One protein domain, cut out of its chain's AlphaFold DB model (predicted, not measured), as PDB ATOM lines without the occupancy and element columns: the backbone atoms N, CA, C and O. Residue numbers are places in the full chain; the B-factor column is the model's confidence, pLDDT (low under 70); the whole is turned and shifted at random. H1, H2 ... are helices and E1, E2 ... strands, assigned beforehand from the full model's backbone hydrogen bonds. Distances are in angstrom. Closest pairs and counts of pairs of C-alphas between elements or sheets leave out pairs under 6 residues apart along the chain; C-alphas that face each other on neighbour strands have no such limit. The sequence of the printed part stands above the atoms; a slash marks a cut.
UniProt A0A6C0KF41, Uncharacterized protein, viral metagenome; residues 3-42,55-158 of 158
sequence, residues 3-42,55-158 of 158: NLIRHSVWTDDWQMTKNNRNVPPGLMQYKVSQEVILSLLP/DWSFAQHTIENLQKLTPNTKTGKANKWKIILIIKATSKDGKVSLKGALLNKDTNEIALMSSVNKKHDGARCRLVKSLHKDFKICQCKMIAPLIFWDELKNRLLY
ATOM      1  N   ASN A   3      28.567  44.387 148.734       84.06
ATOM      2  CA  ASN A   3      28.126  44.313 147.339       84.06
ATOM      3  C   ASN A   3      28.927  45.289 146.477       84.06
ATOM      4  O   ASN A   3      29.324  46.358 146.958       84.06
ATOM      5  N   LEU A   4      29.103  44.960 145.199       86.38
ATOM      6  CA  LEU A   4      29.655  45.869 144.201       86.38
ATOM      7  C   LEU A   4      28.516  46.546 143.424       86.38
ATOM      8  O   LEU A   4      27.645  45.878 142.877       86.38
ATOM      9  N   ILE A   5      28.517  47.878 143.376       86.38
ATOM     10  CA  ILE A   5      27.536  48.663 142.610       86.38
ATOM     11  C   ILE A   5      28.250  49.650 141.691       86.38
ATOM     12  O   ILE A   5      29.380  50.057 141.976       86.38
ATOM     13  N   ARG A   6      27.578  50.089 140.622       85.50
ATOM     14  CA  ARG A   6      28.077  51.188 139.784       85.50
ATOM     15  C   ARG A   6      28.194  52.479 140.594       85.50
ATOM     16  O   ARG A   6      27.386  52.758 141.486       85.50
ATOM     17  N   HIS A   7      29.214  53.270 140.298       84.38
ATOM     18  CA  HIS A   7      29.379  54.596 140.871       84.38
ATOM     19  C   HIS A   7      28.407  55.577 140.196       84.38
ATOM     20  O   HIS A   7      28.272  55.590 138.977       84.38
ATOM     21  N   SER A   8      27.726  56.416 140.982       80.62
ATOM     22  CA  SER A   8      26.656  57.292 140.474       80.62
ATOM     23  C   SER A   8      27.143  58.401 139.541       80.62
ATOM     24  O   SER A   8      26.377  58.868 138.708       80.62
ATOM     25  N   VAL A   9      28.402  58.829 139.682       81.06
ATOM     26  CA  VAL A   9      28.997  59.914 138.876       81.06
ATOM     27  C   VAL A   9      29.916  59.372 137.780       81.06
ATOM     28  O   VAL A   9      30.056  59.983 136.728       81.06
ATOM     29  N   TRP A  10      30.546  58.223 138.017       79.19
ATOM     30  CA  TRP A  10      31.492  57.602 137.088       79.19
ATOM     31  C   TRP A  10      30.905  56.259 136.688       79.19
ATOM     32  O   TRP A  10      31.180  55.247 137.319       79.19
ATOM     33  N   THR A  11      30.014  56.271 135.703       79.00
ATOM     34  CA  THR A  11      29.124  55.141 135.394       79.00
ATOM     35  C   THR A  11      29.844  53.887 134.898       79.00
ATOM     36  O   THR A  11      29.267  52.800 134.964       79.00
ATOM     37  N   ASP A  12      31.093  54.034 134.450       82.25
ATOM     38  CA  ASP A  12      31.979  52.938 134.036       82.25
ATOM     39  C   ASP A  12      32.792  52.350 135.202       82.25
ATOM     40  O   ASP A  12      33.411  51.290 135.073       82.25
ATOM     41  N   ASP A  13      32.770  53.016 136.357       86.31
ATOM     42  CA  ASP A  13      33.453  52.581 137.564       86.31
ATOM     43  C   ASP A  13      32.476  51.990 138.587       86.31
ATOM     44  O   ASP A  13      31.287  52.311 138.667       86.31
ATOM     45  N   TRP A  14      33.023  51.125 139.428       88.56
ATOM     46  CA  TRP A  14      32.313  50.346 140.425       88.56
ATOM     47  C   TRP A  14      32.926  50.545 141.802       88.56
ATOM     48  O   TRP A  14      34.118  50.826 141.948       88.56
ATOM     49  N   GLN A  15      32.100  50.391 142.829       87.50
ATOM     50  CA  GLN A  15      32.466  50.635 144.216       87.50
ATOM     51  C   GLN A  15      31.840  49.611 145.157       87.50
ATOM     52  O   GLN A  15      30.723  49.138 144.940       87.50
ATOM     53  N   MET A  16      32.542  49.331 146.251       87.19
ATOM     54  CA  MET A  16      32.035  48.469 147.311       87.19
ATOM     55  C   MET A  16      31.053  49.223 148.222       87.19
ATOM     56  O   MET A  16      31.299  50.354 148.651       87.19
ATOM     57  N   THR A  17      29.962  48.554 148.575       84.12
ATOM     58  CA  THR A  17      28.975  48.985 149.572       84.12
ATOM     59  C   THR A  17      28.848  47.951 150.676       84.12
ATOM     60  O   THR A  17      29.148  46.778 150.470       84.12
ATOM     61  N   LYS A  18      28.406  48.382 151.859       81.62
ATOM     62  CA  LYS A  18      28.126  47.499 152.996       81.62
ATOM     63  C   LYS A  18      26.654  47.633 153.348       81.62
ATOM     64  O   LYS A  18      26.195  48.730 153.651       81.62
ATOM     65  N   ASN A  19      25.918  46.527 153.316       80.06
ATOM     66  CA  ASN A  19      24.477  46.477 153.576       80.06
ATOM     67  C   ASN A  19      23.694  47.462 152.687       80.06
ATOM     68  O   ASN A  19      22.862  48.214 153.185       80.06
ATOM     69  N   ASN A  20      24.033  47.518 151.390       72.44
ATOM     70  CA  ASN A  20      23.480  48.456 150.397       72.44
ATOM     71  C   ASN A  20      23.631  49.944 150.752       72.44
ATOM     72  O   ASN A  20      23.046  50.810 150.107       72.44
ATOM     73  N   ARG A  21      24.449  50.264 151.759       75.25
ATOM     74  CA  ARG A  21      24.829  51.630 152.094       75.25
ATOM     75  C   ARG A  21      26.217  51.903 151.553       75.25
ATOM     76  O   ARG A  21      27.129  51.072 151.646       75.25
ATOM     77  N   ASN A  22      26.382  53.100 151.004       70.88
ATOM     78  CA  ASN A  22      27.694  53.602 150.644       70.88
ATOM     79  C   ASN A  22      28.604  53.549 151.872       70.88
ATOM     80  O   ASN A  22      28.264  54.096 152.920       70.88
ATOM     81  N   VAL A  23      29.769  52.909 151.734       67.19
ATOM     82  CA  VAL A  23      30.826  53.063 152.734       67.19
ATOM     83  C   VAL A  23      31.162  54.560 152.785       67.19
ATOM     84  O   VAL A  23      31.380  55.144 151.712       67.19
ATOM     85  N   PRO A  24      31.134  55.197 153.974       61.28
ATOM     86  CA  PRO A  24      31.343  56.631 154.097       61.28
ATOM     87  C   PRO A  24      32.622  57.078 153.377       61.28
ATOM     88  O   PRO A  24      33.652  56.403 153.474       61.28
ATOM     89  N   PRO A  25      32.574  58.184 152.617       56.75
ATOM     90  CA  PRO A  25      33.753  58.703 151.943       56.75
ATOM     91  C   PRO A  25      34.793  59.181 152.964       56.75
ATOM     92  O   PRO A  25      34.454  59.615 154.062       56.75
ATOM     93  N   GLY A  26      36.068  59.154 152.574       59.94
ATOM     94  CA  GLY A  26      37.136  59.849 153.303       59.94
ATOM     95  C   GLY A  26      38.151  58.968 154.025       59.94
ATOM     96  O   GLY A  26      39.118  59.506 154.559       59.94
ATOM     97  N   LEU A  27      37.991  57.641 154.019       69.94
ATOM     98  CA  LEU A  27      38.964  56.728 154.622       69.94
ATOM     99  C   LEU A  27      39.565  55.783 153.581       69.94
ATOM    100  O   LEU A  27      38.855  55.191 152.771       69.94
ATOM    101  N   MET A  28      40.892  55.653 153.630       78.44
ATOM    102  CA  MET A  28      41.626  54.611 152.910       78.44
ATOM    103  C   MET A  28      41.210  53.240 153.448       78.44
ATOM    104  O   MET A  28      41.056  53.060 154.657       78.44
ATOM    105  N   GLN A  29      41.065  52.261 152.563       82.12
ATOM    106  CA  GLN A  29      40.604  50.926 152.932       82.12
ATOM    107  C   GLN A  29      41.807  50.006 153.126       82.12
ATOM    108  O   GLN A  29      42.300  49.461 152.152       82.12
ATOM    109  N   TYR A  30      42.293  49.852 154.360       81.81
ATOM    110  CA  TYR A  30      43.455  48.998 154.678       81.81
ATOM    111  C   TYR A  30      43.109  47.567 155.096       81.81
ATOM    112  O   TYR A  30      43.965  46.695 155.033       81.81
ATOM    113  N   LYS A  31      41.893  47.359 155.604       86.06
ATOM    114  CA  LYS A  31      41.496  46.153 156.342       86.06
ATOM    115  C   LYS A  31      40.363  45.414 155.643       86.06
ATOM    116  O   LYS A  31      39.319  45.150 156.237       86.06
ATOM    117  N   VAL A  32      40.508  45.198 154.340       88.75
ATOM    118  CA  VAL A  32      39.534  44.413 153.579       88.75
ATOM    119  C   VAL A  32      39.988  42.960 153.619       88.75
ATOM    120  O   VAL A  32      41.100  42.665 153.201       88.75
ATOM    121  N   SER A  33      39.168  42.057 154.152       91.12
ATOM    122  CA  SER A  33      39.520  40.635 154.162       91.12
ATOM    123  C   SER A  33      39.352  40.024 152.765       91.12
ATOM    124  O   SER A  33      38.621  40.560 151.923       91.12
ATOM    125  N   GLN A  34      40.026  38.905 152.507       90.81
ATOM    126  CA  GLN A  34      39.928  38.218 151.217       90.81
ATOM    127  C   GLN A  34      38.499  37.730 150.961       90.81
ATOM    128  O   GLN A  34      37.970  37.920 149.869       90.81
ATOM    129  N   GLU A  35      37.830  37.204 151.988       89.75
ATOM    130  CA  GLU A  35      36.450  36.712 151.916       89.75
ATOM    131  C   GLU A  35      35.492  37.825 151.490       89.75
ATOM    132  O   GLU A  35      34.589  37.595 150.686       89.75
ATOM    133  N   VAL A  36      35.721  39.055 151.973       89.19
ATOM    134  CA  VAL A  36      34.942  40.217 151.538       89.19
ATOM    135  C   VAL A  36      35.088  40.410 150.035       89.19
ATOM    136  O   VAL A  36      34.063  40.478 149.364       89.19
ATOM    137  N   ILE A  37      36.311  40.442 149.495       89.00
ATOM    138  CA  ILE A  37      36.541  40.612 148.050       89.00
ATOM    139  C   ILE A  37      35.912  39.473 147.242       89.00
ATOM    140  O   ILE A  37      35.219  39.725 146.256       89.00
ATOM    141  N   LEU A  38      36.102  38.226 147.674       88.62
ATOM    142  CA  LEU A  38      35.561  37.052 146.990       88.62
ATOM    143  C   LEU A  38      34.025  37.053 146.963       88.62
ATOM    144  O   LEU A  38      33.432  36.568 145.992       88.62
ATOM    145  N   SER A  39      33.392  37.648 147.980       86.19
ATOM    146  CA  SER A  39      31.937  37.794 148.077       86.19
ATOM    147  C   SER A  39      31.340  38.909 147.209       86.19
ATOM    148  O   SER A  39      30.123  38.953 147.067       86.19
ATOM    149  N   LEU A  40      32.150  39.789 146.597       81.25
ATOM    150  CA  LEU A  40      31.671  40.993 145.890       81.25
ATOM    151  C   LEU A  40      30.901  40.748 144.583       81.25
ATOM    152  O   LEU A  40      30.571  41.716 143.894       81.25
ATOM    153  N   LEU A  41      30.598  39.505 144.210       63.97
ATOM    154  CA  LEU A  41      29.936  39.264 142.933       63.97
ATOM    155  C   LEU A  41      28.491  39.780 142.905       63.97
ATOM    156  O   LEU A  41      27.712  39.511 143.821       63.97
ATOM    157  N   PRO A  42      28.074  40.381 141.782       54.66
ATOM    158  CA  PRO A  42      26.711  40.220 141.318       54.66
ATOM    159  C   PRO A  42      26.539  38.758 140.879       54.66
ATOM    160  O   PRO A  42      27.212  38.294 139.958       54.66
ATOM    161  N   ASP A  55      41.123  52.763 128.798       85.69
ATOM    162  CA  ASP A  55      42.163  53.652 129.307       85.69
ATOM    163  C   ASP A  55      42.978  53.039 130.455       85.69
ATOM    164  O   ASP A  55      44.001  53.600 130.860       85.69
ATOM    165  N   TRP A  56      42.544  51.892 130.995       91.19
ATOM    166  CA  TRP A  56      43.237  51.189 132.069       91.19
ATOM    167  C   TRP A  56      44.027  49.994 131.542       91.19
ATOM    168  O   TRP A  56      43.510  49.132 130.843       91.19
ATOM    169  N   SER A  57      45.288  49.913 131.952       93.75
ATOM    170  CA  SER A  57      46.199  48.809 131.640       93.75
ATOM    171  C   SER A  57      46.800  48.238 132.919       93.75
ATOM    172  O   SER A  57      46.963  48.955 133.910       93.75
ATOM    173  N   PHE A  58      47.146  46.953 132.922       95.12
ATOM    174  CA  PHE A  58      47.889  46.368 134.035       95.12
ATOM    175  C   PHE A  58      49.291  46.971 134.113       95.12
ATOM    176  O   PHE A  58      49.959  47.168 133.099       95.12
ATOM    177  N   ALA A  59      49.744  47.259 135.331       96.62
ATOM    178  CA  ALA A  59      51.100  47.734 135.570       96.62
ATOM    179  C   ALA A  59      51.959  46.643 136.223       96.62
ATOM    180  O   ALA A  59      51.468  45.734 136.888       96.62
ATOM    181  N   GLN A  60      53.273  46.743 136.036       96.56
ATOM    182  CA  GLN A  60      54.220  45.792 136.612       96.56
ATOM    183  C   GLN A  60      54.307  45.917 138.139       96.56
ATOM    184  O   GLN A  60      54.187  47.007 138.710       96.56
ATOM    185  N   HIS A  61      54.584  44.794 138.802       97.44
ATOM    186  CA  HIS A  61      54.772  44.722 140.249       97.44
ATOM    187  C   HIS A  61      56.204  45.126 140.634       97.44
ATOM    188  O   HIS A  61      57.035  44.285 140.962       97.44
ATOM    189  N   THR A  62      56.501  46.424 140.584       97.81
ATOM    190  CA  THR A  62      57.818  46.973 140.940       97.81
ATOM    191  C   THR A  62      57.811  47.613 142.329       97.81
ATOM    192  O   THR A  62      56.765  48.036 142.829       97.81
ATOM    193  N   ILE A  63      58.994  47.743 142.945       97.19
ATOM    194  CA  ILE A  63      59.167  48.488 144.207       97.19
ATOM    195  C   ILE A  63      58.699  49.937 144.041       97.19
ATOM    196  O   ILE A  63      58.032  50.481 144.917       97.19
ATOM    197  N   GLU A  64      58.986  50.549 142.895       97.75
ATOM    198  CA  GLU A  64      58.565  51.914 142.590       97.75
ATOM    199  C   GLU A  64      57.030  52.047 142.577       97.75
ATOM    200  O   GLU A  64      56.472  52.950 143.200       97.75
ATOM    201  N   ASN A  65      56.313  51.120 141.932       98.00
ATOM    202  CA  ASN A  65      54.846  51.119 141.930       98.00
ATOM    203  C   ASN A  65      54.260  50.819 143.313       98.00
ATOM    204  O   ASN A  65      53.234  51.395 143.684       98.00
ATOM    205  N   LEU A  66      54.932  49.980 144.105       97.62
ATOM    206  CA  LEU A  66      54.555  49.753 145.496       97.62
ATOM    207  C   LEU A  66      54.680  51.046 146.305       97.62
ATOM    208  O   LEU A  66      53.759  51.399 147.040       97.62
ATOM    209  N   GLN A  67      55.778  51.786 146.134       97.62
ATOM    210  CA  GLN A  67      55.965  53.082 146.781       97.62
ATOM    211  C   GLN A  67      54.860  54.054 146.375       97.62
ATOM    212  O   GLN A  67      54.246  54.628 147.269       97.62
ATOM    213  N   LYS A  68      54.536  54.167 145.077       97.81
ATOM    214  CA  LYS A  68      53.454  55.031 144.558       97.81
ATOM    215  C   LYS A  68      52.095  54.739 145.198       97.81
ATOM    216  O   LYS A  68      51.343  55.674 145.459       97.81
ATOM    217  N   LEU A  69      51.806  53.476 145.514       96.75
ATOM    218  CA  LEU A  69      50.559  53.043 146.156       96.75
ATOM    219  C   LEU A  69      50.596  53.036 147.692       96.75
ATOM    220  O   LEU A  69      49.542  52.923 148.314       96.75
ATOM    221  N   THR A  70      51.768  53.167 148.314       95.75
ATOM    222  CA  THR A  70      51.904  53.109 149.775       95.75
ATOM    223  C   THR A  70      51.826  54.512 150.380       95.75
ATOM    224  O   THR A  70      52.629  55.383 150.030       95.75
ATOM    225  N   PRO A  71      50.893  54.775 151.312       94.00
ATOM    226  CA  PRO A  71      50.798  56.071 151.979       94.00
ATOM    227  C   PRO A  71      52.006  56.332 152.883       94.00
ATOM    228  O   PRO A  71      52.412  55.476 153.665       94.00
ATOM    229  N   ASN A  72      52.554  57.546 152.843       95.25
ATOM    230  CA  ASN A  72      53.610  57.997 153.750       95.25
ATOM    231  C   ASN A  72      53.006  58.406 155.102       95.25
ATOM    232  O   ASN A  72      52.991  59.573 155.488       95.25
ATOM    233  N   THR A  73      52.442  57.421 155.797       92.00
ATOM    234  CA  THR A  73      51.809  57.544 157.113       92.00
ATOM    235  C   THR A  73      52.343  56.458 158.042       92.00
ATOM    236  O   THR A  73      52.973  55.503 157.585       92.00
ATOM    237  N   LYS A  74      52.062  56.564 159.349       91.25
ATOM    238  CA  LYS A  74      52.413  55.514 160.320       91.25
ATOM    239  C   LYS A  74      51.862  54.148 159.885       91.25
ATOM    240  O   LYS A  74      52.616  53.190 159.831       91.25
ATOM    241  N   THR A  75      50.590  54.077 159.490       87.94
ATOM    242  CA  THR A  75      49.945  52.834 159.028       87.94
ATOM    243  C   THR A  75      50.529  52.308 157.720       87.94
ATOM    244  O   THR A  75      50.750  51.107 157.592       87.94
ATOM    245  N   GLY A  76      50.805  53.185 156.749       88.94
ATOM    246  CA  GLY A  76      51.384  52.769 155.471       88.94
ATOM    247  C   GLY A  76      52.790  52.184 155.627       88.94
ATOM    248  O   GLY A  76      53.110  51.208 154.960       88.94
ATOM    249  N   LYS A  77      53.588  52.714 156.564       92.31
ATOM    250  CA  LYS A  77      54.943  52.224 156.880       92.31
ATOM    251  C   LYS A  77      54.989  51.043 157.848       92.31
ATOM    252  O   LYS A  77      56.026  50.399 157.946       92.31
ATOM    253  N   ALA A  78      53.911  50.785 158.585       88.06
ATOM    254  CA  ALA A  78      53.899  49.770 159.636       88.06
ATOM    255  C   ALA A  78      53.883  48.328 159.110       88.06
ATOM    256  O   ALA A  78      54.188  47.421 159.872       88.06
ATOM    257  N   ASN A  79      53.515  48.109 157.843       87.31
ATOM    258  CA  ASN A  79      53.244  46.775 157.311       87.31
ATOM    259  C   ASN A  79      54.143  46.446 156.116       87.31
ATOM    260  O   ASN A  79      54.476  47.320 155.309       87.31
ATOM    261  N   LYS A  80      54.474  45.161 155.956       91.25
ATOM    262  CA  LYS A  80      55.133  44.652 154.747       91.25
ATOM    263  C   LYS A  80      54.091  44.377 153.666       91.25
ATOM    264  O   LYS A  80      53.460  43.323 153.638       91.25
ATOM    265  N   TRP A  81      53.937  45.328 152.752       94.94
ATOM    266  CA  TRP A  81      52.984  45.234 151.648       94.94
ATOM    267  C   TRP A  81      53.528  44.427 150.457       94.94
ATOM    268  O   TRP A  81      54.690  44.563 150.072       94.94
ATOM    269  N   LYS A  82      52.667  43.622 149.827       95.88
ATOM    270  CA  LYS A  82      52.897  42.965 148.527       95.88
ATOM    271  C   LYS A  82      51.820  43.412 147.542       95.88
ATOM    272  O   LYS A  82      50.645  43.374 147.878       95.88
ATOM    273  N   ILE A  83      52.192  43.788 146.320       97.56
ATOM    274  CA  ILE A  83      51.200  44.069 145.270       97.56
ATOM    275  C   ILE A  83      50.525  42.752 144.860       97.56
ATOM    276  O   ILE A  83      51.212  41.810 144.466       97.56
ATOM    277  N   ILE A  84      49.193  42.705 144.941       96.88
ATOM    278  CA  ILE A  84      48.372  41.643 144.337       96.88
ATOM    279  C   ILE A  84      47.994  42.051 142.914       96.88
ATOM    280  O   ILE A  84      48.147  41.279 141.969       96.88
ATOM    281  N   LEU A  85      47.521  43.288 142.769       97.31
ATOM    282  CA  LEU A  85      47.061  43.847 141.510       97.31
ATOM    283  C   LEU A  85      47.371  45.337 141.453       97.31
ATOM    284  O   LEU A  85      47.224  46.049 142.449       97.31
ATOM    285  N   ILE A  86      47.735  45.817 140.269       97.94
ATOM    286  CA  ILE A  86      47.812  47.237 139.959       97.94
ATOM    287  C   ILE A  86      47.359  47.484 138.519       97.94
ATOM    288  O   ILE A  86      47.813  46.828 137.582       97.94
ATOM    289  N   ILE A  87      46.486  48.473 138.351       96.44
ATOM    290  CA  ILE A  87      46.124  49.036 137.053       96.44
ATOM    291  C   ILE A  87      46.509  50.510 136.995       96.44
ATOM    292  O   ILE A  87      46.541  51.208 138.014       96.44
ATOM    293  N   LYS A  88      46.794  50.979 135.786       95.94
ATOM    294  CA  LYS A  88      47.258  52.324 135.476       95.94
ATOM    295  C   LYS A  88      46.439  52.914 134.339       95.94
ATOM    296  O   LYS A  88      46.245  52.260 133.320       95.94
ATOM    297  N   ALA A  89      46.069  54.180 134.492       93.31
ATOM    298  CA  ALA A  89      45.580  55.030 133.416       93.31
ATOM    299  C   ALA A  89      46.472  56.267 133.289       93.31
ATOM    300  O   ALA A  89      46.989  56.779 134.289       93.31
ATOM    301  N   THR A  90      46.662  56.741 132.058       92.88
ATOM    302  CA  THR A  90      47.427  57.961 131.760       92.88
ATOM    303  C   THR A  90      46.592  58.860 130.861       92.88
ATOM    304  O   THR A  90      46.195  58.437 129.780       92.88
ATOM    305  N   SER A  91      46.314  60.086 131.301       89.12
ATOM    306  CA  SER A  91      45.631  61.081 130.474       89.12
ATOM    307  C   SER A  91      46.589  61.706 129.457       89.12
ATOM    308  O   SER A  91      47.810  61.669 129.633       89.12
ATOM    309  N   LYS A  92      46.028  62.355 128.429       87.25
ATOM    310  CA  LYS A  92      46.797  63.102 127.418       87.25
ATOM    311  C   LYS A  92      47.698  64.185 128.033       87.25
ATOM    312  O   LYS A  92      48.814  64.373 127.572       87.25
ATOM    313  N   ASP A  93      47.275  64.800 129.139       88.31
ATOM    314  CA  ASP A  93      48.040  65.833 129.866       88.31
ATOM    315  C   ASP A  93      49.129  65.262 130.806       88.31
ATOM    316  O   ASP A  93      49.654  65.953 131.691       88.31
ATOM    317  N   GLY A  94      49.422  63.961 130.702       89.31
ATOM    318  CA  GLY A  94      50.402  63.270 131.539       89.31
ATOM    319  C   GLY A  94      49.958  63.064 132.993       89.31
ATOM    320  O   GLY A  94      50.797  62.805 133.867       89.31
ATOM    321  N   LYS A  95      48.657  63.186 133.297       92.06
ATOM    322  CA  LYS A  95      48.121  62.803 134.612       92.06
ATOM    323  C   LYS A  95      48.067  61.277 134.668       92.06
ATOM    324  O   LYS A  95      47.445  60.637 133.828       92.06
ATOM    325  N   VAL A  96      48.720  60.694 135.660       94.44
ATOM    326  CA  VAL A  96      48.786  59.251 135.890       94.44
ATOM    327  C   VAL A  96      47.953  58.917 137.114       94.44
ATOM    328  O   VAL A  96      48.154  59.497 138.183       94.44
ATOM    329  N   SER A  97      47.064  57.942 136.955       94.12
ATOM    330  CA  SER A  97      46.269  57.350 138.026       94.12
ATOM    331  C   SER A  97      46.630  55.879 138.171       94.12
ATOM    332  O   SER A  97      46.676  55.156 137.179       94.12
ATOM    333  N   LEU A  98      46.840  55.420 139.401       96.44
ATOM    334  CA  LEU A  98      47.012  54.007 139.724       96.44
ATOM    335  C   LEU A  98      45.910  53.568 140.679       96.44
ATOM    336  O   LEU A  98      45.576  54.289 141.622       96.44
ATOM    337  N   LYS A  99      45.395  52.362 140.471       95.75
ATOM    338  CA  LYS A  99      44.547  51.661 141.436       95.75
ATOM    339  C   LYS A  99      45.206  50.331 141.740       95.75
ATOM    340  O   LYS A  99      45.602  49.625 140.816       95.75
ATOM    341  N   GLY A 100      45.359  50.008 143.014       96.88
ATOM    342  CA  GLY A 100      46.041  48.793 143.426       96.88
ATOM    343  C   GLY A 100      45.430  48.138 144.649       96.88
ATOM    344  O   GLY A 100      44.814  48.797 145.487       96.88
ATOM    345  N   ALA A 101      45.633  46.830 144.729       97.00
ATOM    346  CA  ALA A 101      45.362  46.011 145.895       97.00
ATOM    347  C   ALA A 101      46.696  45.522 146.464       97.00
ATOM    348  O   ALA A 101      47.493  44.895 145.756       97.00
ATOM    349  N   LEU A 102      46.948  45.836 147.732       96.75
ATOM    350  CA  LEU A 102      48.166  45.481 148.448       96.75
ATOM    351  C   LEU A 102      47.824  44.492 149.562       96.75
ATOM    352  O   LEU A 102      46.992  44.796 150.409       96.75
ATOM    353  N   LEU A 103      48.474  43.334 149.590       95.69
ATOM    354  CA  LEU A 103      48.365  42.364 150.675       95.69
ATOM    355  C   LEU A 103      49.296  42.759 151.818       95.69
ATOM    356  O   LEU A 103      50.493  42.962 151.593       95.69
ATOM    357  N   ASN A 104      48.768  42.813 153.033       93.88
ATOM    358  CA  ASN A 104      49.580  42.797 154.236       93.88
ATOM    359  C   ASN A 104      50.090  41.371 154.471       93.88
ATOM    360  O   ASN A 104      49.292  40.467 154.709       93.88
ATOM    361  N   LYS A 105      51.410  41.162 154.413       90.38
ATOM    362  CA  LYS A 105      52.005  39.832 154.618       90.38
ATOM    363  C   LYS A 105      51.813  39.284 156.033       90.38
ATOM    364  O   LYS A 105      51.884  38.073 156.202       90.38
ATOM    365  N   ASP A 106      51.582  40.154 157.011       90.12
ATOM    366  CA  ASP A 106      51.500  39.759 158.417       90.12
ATOM    367  C   ASP A 106      50.056  39.428 158.833       90.12
ATOM    368  O   ASP A 106      49.837  38.550 159.661       90.12
ATOM    369  N   THR A 107      49.055  40.101 158.246       89.81
ATOM    370  CA  THR A 107      47.633  39.944 158.625       89.81
ATOM    371  C   THR A 107      46.751  39.318 157.546       89.81
ATOM    372  O   THR A 107      45.580  39.056 157.807       89.81
ATOM    373  N   ASN A 108      47.267  39.111 156.329       89.31
ATOM    374  CA  ASN A 108      46.496  38.742 155.133       89.31
ATOM    375  C   ASN A 108      45.360  39.718 154.762       89.31
ATOM    376  O   ASN A 108      44.566  39.440 153.861       89.31
ATOM    377  N   GLU A 109      45.297  40.888 155.403       92.75
ATOM    378  CA  GLU A 109      44.365  41.951 155.042       92.75
ATOM    379  C   GLU A 109      44.801  42.636 153.741       92.75
ATOM    380  O   GLU A 109      45.989  42.796 153.451       92.75
ATOM    381  N   ILE A 110      43.822  43.090 152.965       94.19
ATOM    382  CA  ILE A 110      44.027  43.795 151.708       94.19
ATOM    383  C   ILE A 110      43.779  45.287 151.904       94.19
ATOM    384  O   ILE A 110      42.712  45.733 152.343       94.19
ATOM    385  N   ALA A 111      44.765  46.065 151.479       94.38
ATOM    386  CA  ALA A 111      44.676  47.494 151.301       94.38
ATOM    387  C   ALA A 111      44.303  47.843 149.851       94.38
ATOM    388  O   ALA A 111      45.047  47.546 148.919       94.38
ATOM    389  N   LEU A 112      43.169  48.517 149.656       94.44
ATOM    390  CA  LEU A 112      42.734  49.045 148.364       94.44
ATOM    391  C   LEU A 112      43.145  50.517 148.257       94.44
ATOM    392  O   LEU A 112      42.635  51.373 148.984       94.44
ATOM    393  N   MET A 113      44.068  50.809 147.343       95.00
ATOM    394  CA  MET A 113      44.729  52.107 147.224       95.00
ATOM    395  C   MET A 113      44.510  52.738 145.854       95.00
ATOM    396  O   MET A 113      44.713  52.109 144.820       95.00
ATOM    397  N   SER A 114      44.144  54.017 145.842       94.31
ATOM    398  CA  SER A 114      44.154  54.854 144.640       94.31
ATOM    399  C   SER A 114      45.241  55.911 144.782       94.31
ATOM    400  O   SER A 114      45.282  56.611 145.793       94.31
ATOM    401  N   SER A 115      46.111  56.048 143.784       95.06
ATOM    402  CA  SER A 115      47.170  57.059 143.771       95.06
ATOM    403  C   SER A 115      47.184  57.853 142.473       95.06
ATOM    404  O   SER A 115      46.765  57.359 141.428       95.06
ATOM    405  N   VAL A 116      47.650  59.094 142.549       95.06
ATOM    406  CA  VAL A 116      47.722  60.027 141.421       95.06
ATOM    407  C   VAL A 116      49.013  60.835 141.483       95.06
ATOM    408  O   VAL A 116      49.456  61.195 142.575       95.06
ATOM    409  N   ASN A 117      49.615  61.152 140.334       95.06
ATOM    410  CA  ASN A 117      50.788  62.040 140.289       95.06
ATOM    411  C   ASN A 117      50.404  63.531 140.371       95.06
ATOM    412  O   ASN A 117      51.089  64.349 140.979       95.06
ATOM    413  N   LYS A 118      49.261  63.887 139.785       87.81
ATOM    414  CA  LYS A 118      48.687  65.230 139.751       87.81
ATOM    415  C   LYS A 118      47.234  65.135 140.202       87.81
ATOM    416  O   LYS A 118      46.556  64.147 139.926       87.81
ATOM    417  N   LYS A 119      46.746  66.148 140.922       75.12
ATOM    418  CA  LYS A 119      45.339  66.186 141.335       75.12
ATOM    419  C   LYS A 119      44.469  66.286 140.079       75.12
ATOM    420  O   LYS A 119      44.749  67.105 139.208       75.12
ATOM    421  N   HIS A 120      43.441  65.447 139.986       67.69
ATOM    422  CA  HIS A 120      42.419  65.596 138.952       67.69
ATOM    423  C   HIS A 120      41.487  66.747 139.314       67.69
ATOM    424  O   HIS A 120      41.058  66.869 140.467       67.69
ATOM    425  N   ASP A 121      41.175  67.578 138.328       60.00
ATOM    426  CA  ASP A 121      40.216  68.665 138.472       60.00
ATOM    427  C   ASP A 121      38.845  68.062 138.818       60.00
ATOM    428  O   ASP A 121      38.418  67.072 138.228       60.00
ATOM    429  N   GLY A 122      38.196  68.571 139.869       58.91
ATOM    430  CA  GLY A 122      36.921  68.033 140.363       58.91
ATOM    431  C   GLY A 122      37.008  66.836 141.324       58.91
ATOM    432  O   GLY A 122      36.003  66.493 141.951       58.91
ATOM    433  N   ALA A 123      38.185  66.235 141.548       60.31
ATOM    434  CA  ALA A 123      38.343  65.206 142.577       60.31
ATOM    435  C   ALA A 123      38.221  65.827 143.982       60.31
ATOM    436  O   ALA A 123      39.160  66.431 144.509       60.31
ATOM    437  N   ARG A 124      37.052  65.654 144.615       67.44
ATOM    438  CA  ARG A 124      36.760  66.106 145.992       67.44
ATOM    439  C   ARG A 124      37.403  65.226 147.079       67.44
ATOM    440  O   ARG A 124      37.026  65.317 148.244       67.44
ATOM    441  N   CYS A 125      38.347  64.352 146.726       76.94
ATOM    442  CA  CYS A 125      39.042  63.517 147.700       76.94
ATOM    443  C   CYS A 125      40.207  64.277 148.352       76.94
ATOM    444  O   CYS A 125      40.906  65.075 147.720       76.94
ATOM    445  N   ARG A 126      40.428  64.016 149.644       86.31
ATOM    446  CA  ARG A 126      41.643  64.458 150.334       86.31
ATOM    447  C   ARG A 126      42.827  63.642 149.824       86.31
ATOM    448  O   ARG A 126      42.676  62.466 149.495       86.31
ATOM    449  N   LEU A 127      43.999  64.266 149.757       90.81
ATOM    450  CA  LEU A 127      45.227  63.626 149.293       90.81
ATOM    451  C   LEU A 127      46.237  63.527 150.434       90.81
ATOM    452  O   LEU A 127      46.404  64.473 151.199       90.81
ATOM    453  N   VAL A 128      46.951  62.408 150.502       92.19
ATOM    454  CA  VAL A 128      48.092  62.203 151.407       92.19
ATOM    455  C   VAL A 128      49.332  61.899 150.586       92.19
ATOM    456  O   VAL A 128      49.238  61.352 149.491       92.19
ATOM    457  N   LYS A 129      50.511  62.260 151.093       94.81
ATOM    458  CA  LYS A 129      51.776  61.925 150.434       94.81
ATOM    459  C   LYS A 129      51.908  60.406 150.285       94.81
ATOM    460  O   LYS A 129      51.644  59.661 151.226       94.81
ATOM    461  N   SER A 130      52.317  59.959 149.106       96.19
ATOM    462  CA  SER A 130      52.815  58.603 148.897       96.19
ATOM    463  C   SER A 130      54.251  58.488 149.436       96.19
ATOM    464  O   SER A 130      54.888  59.504 149.733       96.19
ATOM    465  N   LEU A 131      54.774  57.267 149.589       96.56
ATOM    466  CA  LEU A 131      56.216  57.055 149.760       96.56
ATOM    467  C   LEU A 131      57.005  57.500 148.522       96.56
ATOM    468  O   LEU A 131      58.166  57.879 148.647       96.56
ATOM    469  N   HIS A 132      56.376  57.501 147.347       97.56
ATOM    470  CA  HIS A 132      56.958  58.074 146.144       97.56
ATOM    471  C   HIS A 132      56.748  59.595 146.106       97.56
ATOM    472  O   HIS A 132      55.623  60.076 146.246       97.56
ATOM    473  N   LYS A 133      57.821  60.359 145.858       95.50
ATOM    474  CA  LYS A 133      57.825  61.837 145.917       95.50
ATOM    475  C   LYS A 133      56.803  62.505 144.985       95.50
ATOM    476  O   LYS A 133      56.160  63.473 145.381       95.50
ATOM    477  N   ASP A 134      56.615  61.945 143.790       96.06
ATOM    478  CA  ASP A 134      55.760  62.532 142.748       96.06
ATOM    479  C   ASP A 134      54.309  62.039 142.791       96.06
ATOM    480  O   ASP A 134      53.521  62.398 141.924       96.06
ATOM    481  N   PHE A 135      53.948  61.189 143.758       96.94
ATOM    482  CA  PHE A 135      52.605  60.619 143.857       96.94
ATOM    483  C   PHE A 135      51.931  60.978 145.178       96.94
ATOM    484  O   PHE A 135      52.546  61.252 146.212       96.94
ATOM    485  N   LYS A 136      50.605  60.971 145.142       95.50
ATOM    486  CA  LYS A 136      49.738  61.173 146.296       95.50
ATOM    487  C   LYS A 136      48.683  60.082 146.322       95.50
ATOM    488  O   LYS A 136      48.223  59.635 145.278       95.50
ATOM    489  N   ILE A 137      48.289  59.680 147.518       94.19
ATOM    490  CA  ILE A 137      47.229  58.709 147.759       94.19
ATOM    491  C   ILE A 137      45.919  59.451 147.962       94.19
ATOM    492  O   ILE A 137      45.845  60.392 148.756       94.19
ATOM    493  N   CYS A 138      44.878  59.000 147.279       91.31
ATOM    494  CA  CYS A 138      43.522  59.461 147.502       91.31
ATOM    495  C   CYS A 138      42.979  58.846 148.798       91.31
ATOM    496  O   CYS A 138      42.835  57.630 148.909       91.31
ATOM    497  N   GLN A 139      42.629  59.684 149.774       88.06
ATOM    498  CA  GLN A 139      41.857  59.278 150.949       88.06
ATOM    499  C   GLN A 139      40.383  59.141 150.574       88.06
ATOM    500  O   GLN A 139      39.528  59.951 150.935       88.06
ATOM    501  N   CYS A 140      40.086  58.121 149.789       83.00
ATOM    502  CA  CYS A 140      38.735  57.769 149.410       83.00
ATOM    503  C   CYS A 140      38.587  56.253 149.404       83.00
ATOM    504  O   CYS A 140      39.570  55.513 149.358       83.00
ATOM    505  N   LYS A 141      37.332  55.806 149.411       85.56
ATOM    506  CA  LYS A 141      37.021  54.429 149.048       85.56
ATOM    507  C   LYS A 141      37.529  54.133 147.638       85.56
ATOM    508  O   LYS A 141      37.605  55.032 146.794       85.56
ATOM    509  N   MET A 142      37.840  52.871 147.395       88.56
ATOM    510  CA  MET A 142      38.170  52.386 146.072       88.56
ATOM    511  C   MET A 142      36.937  52.475 145.177       88.56
ATOM    512  O   MET A 142      35.882  51.910 145.472       88.56
ATOM    513  N   ILE A 143      37.110  53.196 144.079       89.19
ATOM    514  CA  ILE A 143      36.202  53.236 142.941       89.19
ATOM    515  C   ILE A 143      37.067  52.837 141.757       89.19
ATOM    516  O   ILE A 143      38.124  53.440 141.581       89.19
ATOM    517  N   ALA A 144      36.712  51.791 141.026       89.81
ATOM    518  CA  ALA A 144      37.565  51.213 139.992       89.81
ATOM    519  C   ALA A 144      36.732  50.595 138.864       89.81
ATOM    520  O   ALA A 144      35.618  50.144 139.143       89.81
ATOM    521  N   PRO A 145      37.262  50.523 137.632       90.19
ATOM    522  CA  PRO A 145      36.585  49.836 136.538       90.19
ATOM    523  C   PRO A 145      36.420  48.347 136.857       90.19
ATOM    524  O   PRO A 145      37.183  47.788 137.650       90.19
ATOM    525  N   LEU A 146      35.450  47.689 136.213       87.19
ATOM    526  CA  LEU A 146      35.115  46.285 136.498       87.19
ATOM    527  C   LEU A 146      36.329  45.348 136.384       87.19
ATOM    528  O   LEU A 146      36.531  44.510 137.256       87.19
ATOM    529  N   ILE A 147      37.195  45.582 135.385       88.88
ATOM    530  CA  ILE A 147      38.441  44.826 135.167       88.88
ATOM    531  C   ILE A 147      39.309  44.722 136.424       88.88
ATOM    532  O   ILE A 147      39.955  43.705 136.641       88.88
ATOM    533  N   PHE A 148      39.324  45.756 137.273       92.50
ATOM    534  CA  PHE A 148      40.068  45.719 138.528       92.50
ATOM    535  C   PHE A 148      39.477  44.701 139.500       92.50
ATOM    536  O   PHE A 148      40.212  43.942 140.121       92.50
ATOM    537  N   TRP A 149      38.155  44.722 139.663       90.62
ATOM    538  CA  TRP A 149      37.453  43.891 140.633       90.62
ATOM    539  C   TRP A 149      37.449  42.423 140.212       90.62
ATOM    540  O   TRP A 149      37.741  41.563 141.043       90.62
ATOM    541  N   ASP A 150      37.202  42.157 138.929       88.38
ATOM    542  CA  ASP A 150      37.212  40.804 138.373       88.38
ATOM    543  C   ASP A 150      38.614  40.190 138.440       88.38
ATOM    544  O   ASP A 150      38.789  39.089 138.962       88.38
ATOM    545  N   GLU A 151      39.641  40.928 138.008       91.69
ATOM    546  CA  GLU A 151      41.019  40.436 138.066       91.69
ATOM    547  C   GLU A 151      41.503  40.255 139.508       91.69
ATOM    548  O   GLU A 151      42.184  39.277 139.818       91.69
ATOM    549  N   LEU A 152      41.151  41.170 140.419       93.31
ATOM    550  CA  LEU A 152      41.514  41.025 141.827       93.31
ATOM    551  C   LEU A 152      40.906  39.751 142.407       93.31
ATOM    552  O   LEU A 152      41.590  39.025 143.120       93.31
ATOM    553  N   LYS A 153      39.640  39.472 142.090       90.44
ATOM    554  CA  LYS A 153      38.991  38.235 142.508       90.44
ATOM    555  C   LYS A 153      39.712  37.012 141.937       90.44
ATOM    556  O   LYS A 153      40.003  36.095 142.699       90.44
ATOM    557  N   ASN A 154      40.036  37.013 140.644       90.12
ATOM    558  CA  ASN A 154      40.743  35.901 140.001       90.12
ATOM    559  C   ASN A 154      42.083  35.600 140.692       90.12
ATOM    560  O   ASN A 154      42.343  34.449 141.020       90.12
ATOM    561  N   ARG A 155      42.880  36.629 141.008       91.69
ATOM    562  CA  ARG A 155      44.181  36.496 141.700       91.69
ATOM    563  C   ARG A 155      44.108  36.072 143.166       91.69
ATOM    564  O   ARG A 155      45.140  35.824 143.780       91.69
ATOM    565  N   LEU A 156      42.923  36.127 143.768       90.69
ATOM    566  CA  LEU A 156      42.693  35.638 145.128       90.69
ATOM    567  C   LEU A 156      42.150  34.205 145.134       90.69
ATOM    568  O   LEU A 156      42.173  33.567 146.180       90.69
ATOM    569  N   LEU A 157      41.644  33.718 143.997       86.94
ATOM    570  CA  LEU A 157      41.163  32.346 143.833       86.94
ATOM    571  C   LEU A 157      42.257  31.384 143.351       86.94
ATOM    572  O   LEU A 157      42.210  30.211 143.718       86.94
ATOM    573  N   TYR A 158      43.197  31.870 142.536       76.00
ATOM    574  CA  TYR A 158      44.270  31.099 141.898       76.00
ATOM    575  C   TYR A 158      45.635  31.728 142.182       76.00
ATOM    576  O   TYR A 158      46.605  30.958 142.359       76.00
TER     577      TYR A 158
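What this domain is: This is residues 3 to 42 and 55 to 158 of the 158 residues of an uncharacterized protein of viral metagenome (UniProt A0A6C0KF41). A strongly twisted sheet of seven strands, with the long hairpins E5, E6 and E7 at its core, curls round the short helix H2 on one face, while the longest helix, H4, packs along E5 on the opposite face. A small three-stranded sheet, E1, E2 and E10, sits beside the first residues of H4, and H1 packs on the last turns of H4. The printed part has 144 residues with four named helices and ten named strands, in the order E1 E2 E3 H1 E4 H2 H3 E5 E6 E7 E8 E9 E10 H4; the class is mixed, helices and strands. The large sheet is branched, with antiparallel neighbours throughout, and the small one runs E1, E2, E10, all antiparallel. The whole is compact and rounded, with a radius of gyration of the C-alphas of 14.1 A and spans of 36 by 36 by 26 A.

Where its parts are: The large sheet holds E5, residues 81 to 90, 24.3 A long; E6, residues 96 to 104, 24.7 A; and E7, residues 110 to 116, 19.6 A. E5 begins with C-alpha 81 at (52.984, 45.234, 151.648) and bends by 74 degrees at residue 84. Its other strands are E3, residues 29 to 32; E4, residues 56 to 58; E8, residues 126 to 129, 10.4 A; and E9, residues 136 to 139. The small sheet holds E1, residues 3 to 6, 10.2 A, with C-alpha 3 at (28.126, 44.313, 147.339); E2, residues 13 to 18, 17.1 A; and E10, residues 143 to 145. The helices are H1, residues 34 to 38; H2, residues 63 to 69, 9.9 A; H3, residues 74 to 78; and H4, residues 146 to 157, 16.9 A, with C-alpha 157 at (41.163, 32.346, 143.833).

How they stand to each other: E5, E6 and E7 form a meander, each strand the antiparallel neighbour of the one before; E5 and E6 are a hairpin, with N 87 and O 99 2.9 A apart, and so are E6 and E7, with N 100 and O 113 2.8 A apart. E4 lies on the other side of E5 from E6, with N 57 and O 88 2.9 A apart. E7 has three neighbours: E6 on one side, and on the other side E3 beside residues 110 to 112, with N 110 and O 32 2.8 A apart, and E9 beside residues 114 to 116, with N 116 and O 136 2.8 A apart. E8 and E9 are a hairpin, with N 128 and O 137 2.9 A apart. The sheet curls round H2, whose Leu 69 has its C-alpha 5.8 A from that of Ser 115 in E7, the closest pair. H4, on the opposite face, has a height over the sheet of 8.9 A and lies over E5, along the strands, at 21 degrees on the local plane; the closest C-alphas are those of Leu 85 and Leu 152, 6.2 A. H4 touches H1 with residues 152 to 157 alone, the closest C-alphas being those of Leu 38 and Lys 153, 5.8 A. In the small sheet E1 and E2 are a hairpin, with N 5 and O 15 3.0 A apart, and N 14 of E2 is 2.8 A from O 144 of E10. H4 only grazes this sheet, with residues 146 to 149. H3 touches no helix and is only just not on the large sheet, with 4 pairs of C-alphas within 10 A. In H1, H2, H3 and H4 every O i to N i+4 pair is within hydrogen-bond range.

The domain as a whole: The two C-alphas farthest apart, those of Lys 92 and Asp 106, are 39.1 A apart. Residues 43 to 54 are not printed, and C-alphas 42 and 55 are 23.7 A apart across the cut, in the link from H1 to E4. Of the links that are printed whole, none is long. The mean pLDDT of the printed part is 88.0, with values under 70 at residues 23 to 27, 41 to 42 and 120 to 124.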